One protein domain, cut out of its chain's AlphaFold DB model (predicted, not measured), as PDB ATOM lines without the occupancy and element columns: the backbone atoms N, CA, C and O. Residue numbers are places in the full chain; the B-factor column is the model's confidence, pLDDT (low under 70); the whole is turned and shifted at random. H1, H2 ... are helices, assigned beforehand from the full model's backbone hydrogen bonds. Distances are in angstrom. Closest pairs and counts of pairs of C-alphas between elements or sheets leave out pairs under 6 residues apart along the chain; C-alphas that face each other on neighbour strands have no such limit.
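Overview. This is residues 2 to 67 of the 632 residues of an uncharacterized protein of Chlorella sorokiniana (UniProt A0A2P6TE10). A long winding loop, residues 2 to 36, leads into two helices, H1 and then H2, that make an L joined by a tight turn, with much of the loop gathered at the end of H1 where that helix begins. The printed part has 66 residues, 27 of them in the two named helices, with no named strand; the class is all helix. It is compact, with a radius of gyration of the C-alphas of 11.2 A and spans of 32 by 27 by 17 A.

Arrangement. H1, residues 37 to 47, and H2, residues 52 to 67, touch, H2 with residues 55 to 59 alone. Their closest C-alphas, those of Thr 44 and Ile 55, are 6.4 A apart. They run opposite ways at a steep tilt of 69 degrees, only just short of about perpendicular. In H1 and H2 every O i to N i+4 pair is within hydrogen-bond range.

Along the chain. H1 begins at C-alpha 37 (-6.130, -3.038, 40.081) and is 15.1 A long. H2 ends at C-alpha 67 (-11.398, -19.270, 30.871) and is 22.7 A long.

Size, cuts and confidence. The C-alphas farthest apart, those of Ser 2 and Lys 49, are 34.2 A apart. The printed part has no cut. The model's pLDDT is under 70 in residues 2 to 6, 15 to 34 and 66 to 67.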
ATOM      1  N   SER A   2     -25.176  -3.924  41.457       43.31
ATOM      2  CA  SER A   2     -24.428  -4.638  42.503       43.31
ATOM      3  C   SER A   2     -22.941  -4.709  42.148       43.31
ATOM      4  O   SER A   2     -22.603  -5.187  41.064       43.31
ATOM      5  N   LYS A   3     -22.054  -4.279  43.056       58.00
ATOM      6  CA  LYS A   3     -20.599  -4.423  42.877       58.00
ATOM      7  C   LYS A   3     -20.250  -5.909  42.710       58.00
ATOM      8  O   LYS A   3     -20.641  -6.692  43.576       58.00
ATOM      9  N   PRO A   4     -19.532  -6.319  41.653       56.22
ATOM     10  CA  PRO A   4     -19.157  -7.717  41.487       56.22
ATOM     11  C   PRO A   4     -18.197  -8.185  42.589       56.22
ATOM     12  O   PRO A   4     -17.058  -7.734  42.686       56.22
ATOM     13  N   THR A   5     -18.668  -9.097  43.438       53.97
ATOM     14  CA  THR A   5     -17.882  -9.711  44.515       53.97
ATOM     15  C   THR A   5     -17.418 -11.102  44.091       53.97
ATOM     16  O   THR A   5     -18.124 -12.091  44.292       53.97
ATOM     17  N   GLY A   6     -16.228 -11.189  43.500       69.81
ATOM     18  CA  GLY A   6     -15.612 -12.451  43.082       69.81
ATOM     19  C   GLY A   6     -14.090 -12.327  42.981       69.81
ATOM     20  O   GLY A   6     -13.584 -11.222  42.817       69.81
ATOM     21  N   PRO A   7     -13.324 -13.425  43.112       76.44
ATOM     22  CA  PRO A   7     -11.876 -13.368  42.957       76.44
ATOM     23  C   PRO A   7     -11.493 -12.956  41.530       76.44
ATOM     24  O   PRO A   7     -12.104 -13.409  40.566       76.44
ATOM     25  N   CYS A   8     -10.442 -12.147  41.403       82.00
ATOM     26  CA  CYS A   8      -9.884 -11.733  40.113       82.00
ATOM     27  C   CYS A   8      -9.551 -12.953  39.236       82.00
ATOM     28  O   CYS A   8      -8.768 -13.803  39.657       82.00
ATOM     29  N   THR A   9     -10.075 -13.036  38.012       80.00
ATOM     30  CA  THR A   9      -9.820 -14.172  37.104       80.00
ATOM     31  C   THR A   9      -8.364 -14.234  36.622       80.00
ATOM     32  O   THR A   9      -7.816 -15.324  36.448       80.00
ATOM     33  N   LEU A  10      -7.679 -13.089  36.501       80.00
ATOM     34  CA  LEU A  10      -6.267 -13.039  36.101       80.00
ATOM     35  C   LEU A  10      -5.290 -13.575  37.158       80.00
ATOM     36  O   LEU A  10      -4.313 -14.227  36.781       80.00
ATOM     37  N   CYS A  11      -5.510 -13.327  38.453       83.94
ATOM     38  CA  CYS A  11      -4.553 -13.688  39.517       83.94
ATOM     39  C   CYS A  11      -5.137 -14.502  40.685       83.94
ATOM     40  O   CYS A  11      -4.411 -14.835  41.618       83.94
ATOM     41  N   GLY A  12      -6.433 -14.815  40.670       83.81
ATOM     42  CA  GLY A  12      -7.129 -15.552  41.728       83.81
ATOM     43  C   GLY A  12      -7.328 -14.779  43.040       83.81
ATOM     44  O   GLY A  12      -7.884 -15.333  43.990       83.81
ATOM     45  N   SER A  13      -6.892 -13.517  43.135       81.25
ATOM     46  CA  SER A  13      -6.950 -12.760  44.389       81.25
ATOM     47  C   SER A  13      -8.397 -12.469  44.799       81.25
ATOM     48  O   SER A  13      -9.119 -11.783  44.076       81.25
ATOM     49  N   LYS A  14      -8.790 -12.913  45.999       71.75
ATOM     50  CA  LYS A  14     -10.108 -12.636  46.608       71.75
ATOM     51  C   LYS A  14     -10.326 -11.161  46.985       71.75
ATOM     52  O   LYS A  14     -11.446 -10.775  47.288       71.75
ATOM     53  N   HIS A  15      -9.272 -10.346  46.978       63.44
ATOM     54  CA  HIS A  15      -9.336  -8.923  47.303       63.44
ATOM     55  C   HIS A  15      -9.681  -8.089  46.061       63.44
ATOM     56  O   HIS A  15      -8.804  -7.510  45.417       63.44
ATOM     57  N   THR A  16     -10.970  -7.999  45.737       56.38
ATOM     58  CA  THR A  16     -11.496  -6.922  44.888       56.38
ATOM     59  C   THR A  16     -11.396  -5.601  45.649       56.38
ATOM     60  O   THR A  16     -12.258  -5.298  46.467       56.38
ATOM     61  N   SER A  17     -10.293  -4.886  45.403       53.44
ATOM     62  CA  SER A  17      -9.997  -3.507  45.827       53.44
ATOM     63  C   SER A  17     -10.225  -3.153  47.308       53.44
ATOM     64  O   SER A  17     -11.301  -2.732  47.727       53.44
ATOM     65  N   SER A  18      -9.131  -3.106  48.079       45.44
ATOM     66  CA  SER A  18      -8.999  -2.029  49.068       45.44
ATOM     67  C   SER A  18      -8.900  -0.687  48.319       45.44
ATOM     68  O   SER A  18      -8.342  -0.626  47.224       45.44
ATOM     69  N   GLY A  19      -9.481   0.383  48.873       46.56
ATOM     70  CA  GLY A  19      -9.809   1.630  48.154       46.56
ATOM     71  C   GLY A  19      -8.647   2.537  47.716       46.56
ATOM     72  O   GLY A  19      -8.850   3.735  47.546       46.56
ATOM     73  N   TRP A  20      -7.437   2.007  47.548       43.97
ATOM     74  CA  TRP A  20      -6.261   2.788  47.173       43.97
ATOM     75  C   TRP A  20      -6.183   2.936  45.648       43.97
ATOM     76  O   TRP A  20      -5.795   2.013  44.934       43.97
ATOM     77  N   ARG A  21      -6.539   4.149  45.194       50.50
ATOM     78  CA  ARG A  21      -6.766   4.589  43.802       50.50
ATOM     79  C   ARG A  21      -8.020   3.973  43.167       50.50
ATOM     80  O   ARG A  21      -8.103   2.763  42.956       50.50
ATOM     81  N   ARG A  22      -8.985   4.836  42.818       50.16
ATOM     82  CA  ARG A  22     -10.045   4.485  41.863       50.16
ATOM     83  C   ARG A  22      -9.375   4.146  40.529       50.16
ATOM     84  O   ARG A  22      -8.445   4.839  40.121       50.16
ATOM     85  N   LEU A  23      -9.853   3.098  39.868       54.03
ATOM     86  CA  LEU A  23      -9.632   2.946  38.430       54.03
ATOM     87  C   LEU A  23     -10.297   4.146  37.721       54.03
ATOM     88  O   LEU A  23     -11.280   4.663  38.268       54.03
ATOM     89  N   PRO A  24      -9.795   4.600  36.556       51.06
ATOM     90  CA  PRO A  24     -10.470   5.623  35.758       51.06
ATOM     91  C   PRO A  24     -11.950   5.271  35.571       51.06
ATOM     92  O   PRO A  24     -12.290   4.091  35.471       51.06
ATOM     93  N   GLU A  25     -12.851   6.255  35.544       48.50
ATOM     94  CA  GLU A  25     -14.297   5.965  35.573       48.50
ATOM     95  C   GLU A  25     -14.756   5.156  34.341       48.50
ATOM     96  O   GLU A  25     -15.600   4.272  34.463       48.50
ATOM     97  N   CYS A  26     -14.062   5.311  33.206       46.22
ATOM     98  CA  CYS A  26     -14.194   4.500  31.987       46.22
ATOM     99  C   CYS A  26     -13.718   3.029  32.099       46.22
ATOM    100  O   CYS A  26     -13.890   2.254  31.160       46.22
ATOM    101  N   ALA A  27     -13.117   2.623  33.222       51.12
ATOM    102  CA  ALA A  27     -12.735   1.241  33.522       51.12
ATOM    103  C   ALA A  27     -13.669   0.569  34.551       51.12
ATOM    104  O   ALA A  27     -13.579  -0.642  34.761       51.12
ATOM    105  N   GLY A  28     -14.587   1.322  35.173       49.19
ATOM    106  CA  GLY A  28     -15.513   0.811  36.190       49.19
ATOM    107  C   GLY A  28     -16.462  -0.285  35.690       49.19
ATOM    108  O   GLY A  28     -16.850  -1.152  36.468       49.19
ATOM    109  N   GLU A  29     -16.787  -0.290  34.395       49.66
ATOM    110  CA  GLU A  29     -17.715  -1.255  33.783       49.66
ATOM    111  C   GLU A  29     -17.096  -2.649  33.561       49.66
ATOM    112  O   GLU A  29     -17.805  -3.654  33.590       49.66
ATOM    113  N   LEU A  30     -15.767  -2.733  33.418       49.59
ATOM    114  CA  LEU A  30     -15.012  -3.994  33.287       49.59
ATOM    115  C   LEU A  30     -14.423  -4.474  34.630       49.59
ATOM    116  O   LEU A  30     -14.150  -5.665  34.825       49.59
ATOM    117  N   ALA A  31     -14.237  -3.554  35.580       51.72
ATOM    118  CA  ALA A  31     -13.606  -3.783  36.877       51.72
ATOM    119  C   ALA A  31     -14.503  -4.541  37.877       51.72
ATOM    120  O   ALA A  31     -14.880  -4.031  38.934       51.72
ATOM    121  N   GLY A  32     -14.812  -5.797  37.559       52.22
ATOM    122  CA  GLY A  32     -15.553  -6.675  38.462       52.22
ATOM    123  C   GLY A  32     -15.606  -8.157  38.089       52.22
ATOM    124  O   GLY A  32     -15.923  -8.980  38.945       52.22
ATOM    125  N   LYS A  33     -15.269  -8.532  36.851       56.81
ATOM    126  CA  LYS A  33     -15.122  -9.950  36.470       56.81
ATOM    127  C   LYS A  33     -13.711 -10.290  35.999       56.81
ATOM    128  O   LYS A  33     -13.199 -11.339  36.376       56.81
ATOM    129  N   ASP A  34     -13.058  -9.384  35.275       65.38
ATOM    130  CA  ASP A  34     -11.888  -9.754  34.474       65.38
ATOM    131  C   ASP A  34     -10.534  -9.316  35.065       65.38
ATOM    132  O   ASP A  34      -9.521  -9.984  34.878       65.38
ATOM    133  N   GLY A  35     -10.472  -8.260  35.881       73.38
ATOM    134  CA  GLY A  35      -9.194  -7.818  36.452       73.38
ATOM    135  C   GLY A  35      -9.305  -7.076  37.776       73.38
ATOM    136  O   GLY A  35     -10.270  -6.360  38.029       73.38
ATOM    137  N   CYS A  36      -8.281  -7.215  38.621       85.44
ATOM    138  CA  CYS A  36      -8.071  -6.347  39.780       85.44
ATOM    139  C   CYS A  36      -7.021  -5.268  39.476       85.44
ATOM    140  O   CYS A  36      -6.176  -5.435  38.594       85.44
ATOM    141  N   ASN A  37      -7.035  -4.183  40.255       83.50
ATOM    142  CA  ASN A  37      -6.130  -3.038  40.081       83.50
ATOM    143  C   ASN A  37      -4.637  -3.450  40.072       83.50
ATOM    144  O   ASN A  37      -3.851  -2.947  39.277       83.50
ATOM    145  N   ALA A  38      -4.252  -4.450  40.874       82.19
ATOM    146  CA  ALA A  38      -2.888  -4.985  40.867       82.19
ATOM    147  C   ALA A  38      -2.496  -5.623  39.519       82.19
ATOM    148  O   ALA A  38      -1.367  -5.444  39.069       82.19
ATOM    149  N   CYS A  39      -3.419  -6.322  38.847       84.50
ATOM    150  CA  CYS A  39      -3.188  -6.842  37.498       84.50
ATOM    151  C   CYS A  39      -3.112  -5.722  36.458       84.50
ATOM    152  O   CYS A  39      -2.299  -5.827  35.546       84.50
ATOM    153  N   TYR A  40      -3.918  -4.662  36.601       86.81
ATOM    154  CA  TYR A  40      -3.886  -3.506  35.700       86.81
ATOM    155  C   TYR A  40      -2.521  -2.819  35.775       86.81
ATOM    156  O   TYR A  40      -1.795  -2.802  34.791       86.81
ATOM    157  N   VAL A  41      -2.102  -2.398  36.974       85.44
ATOM    158  CA  VAL A  41      -0.805  -1.737  37.197       85.44
ATOM    159  C   VAL A  41       0.375  -2.626  36.789       85.44
ATOM    160  O   VAL A  41       1.348  -2.125  36.229       85.44
ATOM    161  N   ALA A  42       0.310  -3.938  37.042       86.69
ATOM    162  CA  ALA A  42       1.348  -4.871  36.603       86.69
ATOM    163  C   ALA A  42       1.445  -4.951  35.071       86.69
ATOM    164  O   ALA A  42       2.552  -4.959  34.538       86.69
ATOM    165  N   LEU A  43       0.308  -4.972  34.365       87.69
ATOM    166  CA  LEU A  43       0.287  -4.948  32.904       87.69
ATOM    167  C   LEU A  43       0.746  -3.600  32.351       87.69
ATOM    168  O   LEU A  43       1.610  -3.614  31.490       87.69
ATOM    169  N   THR A  44       0.276  -2.465  32.879       87.62
ATOM    170  CA  THR A  44       0.728  -1.119  32.475       87.62
ATOM    171  C   THR A  44       2.248  -0.970  32.593       87.62
ATOM    172  O   THR A  44       2.897  -0.465  31.682       87.62
ATOM    173  N   LYS A  45       2.840  -1.451  33.698       85.12
ATOM    174  CA  LYS A  45       4.297  -1.423  33.901       85.12
ATOM    175  C   LYS A  45       5.055  -2.365  32.966       85.12
ATOM    176  O   LYS A  45       6.125  -2.004  32.496       85.12
ATOM    177  N   ALA A  46       4.529  -3.566  32.727       82.69
ATOM    178  CA  ALA A  46       5.175  -4.556  31.867       82.69
ATOM    179  C   ALA A  46       5.013  -4.253  30.369       82.69
ATOM    180  O   ALA A  46       5.838  -4.679  29.568       82.69
ATOM    181  N   SER A  47       3.937  -3.562  29.982       83.75
ATOM    182  CA  SER A  47       3.608  -3.298  28.585       83.75
ATOM    183  C   SER A  47       4.384  -2.100  28.038       83.75
ATOM    184  O   SER A  47       4.845  -2.181  26.903       83.75
ATOM    185  N   GLY A  48       4.547  -1.022  28.824       78.56
ATOM    186  CA  GLY A  48       5.468   0.119  28.617       78.56
ATOM    187  C   GLY A  48       5.311   0.951  27.331       78.56
ATOM    188  O   GLY A  48       5.906   2.015  27.208       78.56
ATOM    189  N   LYS A  49       4.533   0.449  26.371       77.56
ATOM    190  CA  LYS A  49       4.368   0.913  24.986       77.56
ATOM    191  C   LYS A  49       2.904   0.890  24.532       77.56
ATOM    192  O   LYS A  49       2.606   1.317  23.425       77.56
ATOM    193  N   TYR A  50       2.017   0.335  25.358       83.88
ATOM    194  CA  TYR A  50       0.589   0.225  25.080       83.88
ATOM    195  C   TYR A  50      -0.144   1.338  25.819       83.88
ATOM    196  O   TYR A  50       0.135   1.599  26.991       83.88
ATOM    197  N   ASP A  51      -1.096   1.957  25.136       87.25
ATOM    198  CA  ASP A  51      -2.039   2.902  25.715       87.25
ATOM    199  C   ASP A  51      -3.101   2.187  26.579       87.25
ATOM    200  O   ASP A  51      -3.128   0.957  26.719       87.25
ATOM    201  N   GLU A  52      -4.012   2.954  27.185       80.31
ATOM    202  CA  GLU A  52      -5.081   2.384  28.016       80.31
ATOM    203  C   GLU A  52      -6.071   1.510  27.225       80.31
ATOM    204  O   GLU A  52      -6.802   0.717  27.825       80.31
ATOM    205  N   ALA A  53      -6.134   1.633  25.894       81.06
ATOM    206  CA  ALA A  53      -6.913   0.737  25.043       81.06
ATOM    207  C   ALA A  53      -6.211  -0.624  24.904       81.06
ATOM    208  O   ALA A  53      -6.788  -1.651  25.269       81.06
ATOM    209  N   GLY A  54      -4.935  -0.632  24.514       86.62
ATOM    210  CA  GLY A  54      -4.131  -1.846  24.388       86.62
ATOM    211  C   GLY A  54      -3.964  -2.610  25.707       86.62
ATOM    212  O   GLY A  54      -3.997  -3.838  25.721       86.62
ATOM    213  N   ILE A  55      -3.870  -1.919  26.850       83.50
ATOM    214  CA  ILE A  55      -3.836  -2.575  28.174       83.50
ATOM    215  C   ILE A  55      -5.173  -3.274  28.492       83.50
ATOM    216  O   ILE A  55      -5.166  -4.363  29.076       83.50
ATOM    217  N   ARG A  56      -6.316  -2.697  28.088       79.38
ATOM    218  CA  ARG A  56      -7.644  -3.321  28.245       79.38
ATOM    219  C   ARG A  56      -7.800  -4.554  27.355       79.38
ATOM    220  O   ARG A  56      -8.236  -5.595  27.845       79.38
ATOM    221  N   GLU A  57      -7.383  -4.478  26.095       84.38
ATOM    222  CA  GLU A  57      -7.411  -5.616  25.165       84.38
ATOM    223  C   GLU A  57      -6.487  -6.760  25.621       84.38
ATOM    224  O   GLU A  57      -6.874  -7.933  25.610       84.38
ATOM    225  N   LEU A  58      -5.299  -6.426  26.138       84.94
ATOM    226  CA  LEU A  58      -4.359  -7.385  26.722       84.94
ATOM    227  C   LEU A  58      -4.923  -8.060  27.988       84.94
ATOM    228  O   LEU A  58      -4.698  -9.255  28.207       84.94
ATOM    229  N   MET A  59      -5.676  -7.322  28.818       83.38
ATOM    230  CA  MET A  59      -6.423  -7.897  29.942       83.38
ATOM    231  C   MET A  59      -7.496  -8.870  29.455       83.38
ATOM    232  O   MET A  59      -7.476 -10.029  29.874       83.38
ATOM    233  N   ALA A  60      -8.387  -8.435  28.561       79.69
ATOM    234  CA  ALA A  60      -9.471  -9.260  28.028       79.69
ATOM    235  C   ALA A  60      -8.941 -10.556  27.387       79.69
ATOM    236  O   ALA A  60      -9.397 -11.649  27.726       79.69
ATOM    237  N   SER A  61      -7.890 -10.453  26.569       81.88
ATOM    238  CA  SER A  61      -7.217 -11.597  25.939       81.88
ATOM    239  C   SER A  61      -6.679 -12.598  26.966       81.88
ATOM    240  O   SER A  61      -6.889 -13.806  26.845       81.88
ATOM    241  N   ARG A  62      -6.025 -12.121  28.038       81.56
ATOM    242  CA  ARG A  62      -5.516 -12.998  29.109       81.56
ATOM    243  C   ARG A  62      -6.627 -13.624  29.959       81.56
ATOM    244  O   ARG A  62      -6.421 -14.715  30.492       81.56
ATOM    245  N   CYS A  63      -7.788 -12.981  30.072       75.81
ATOM    246  CA  CYS A  63      -8.964 -13.552  30.732       75.81
ATOM    247  C   CYS A  63      -9.582 -14.668  29.889       75.81
ATOM    248  O   CYS A  63      -9.791 -15.768  30.401       75.81
ATOM    249  N   ALA A  64      -9.777 -14.418  28.590       73.06
ATOM    250  CA  ALA A  64     -10.278 -15.405  27.637       73.06
ATOM    251  C   ALA A  64      -9.404 -16.671  27.628       73.06
ATOM    252  O   ALA A  64      -9.913 -17.772  27.834       73.06
ATOM    253  N   LEU A  65      -8.077 -16.516  27.523       70.38
ATOM    254  CA  LEU A  65      -7.123 -17.634  27.552       70.38
ATOM    255  C   LEU A  65      -7.183 -18.458  28.852       70.38
ATOM    256  O   LEU A  65      -7.004 -19.676  28.819       70.38
ATOM    257  N   LYS A  66      -7.465 -17.834  30.005       66.50
ATOM    258  CA  LYS A  66      -7.629 -18.563  31.276       66.50
ATOM    259  C   LYS A  66      -8.986 -19.254  31.404       66.50
ATOM    260  O   LYS A  66      -9.041 -20.337  31.987       66.50
ATOM    261  N   GLY A  67     -10.052 -18.687  30.838       54.56
ATOM    262  CA  GLY A  67     -11.398 -19.270  30.871       54.56
ATOM    263  C   GLY A  67     -11.478 -20.676  30.264       54.56
ATOM    264  O   GLY A  67     -12.175 -21.538  30.799       54.56
TER     265      GLY A  67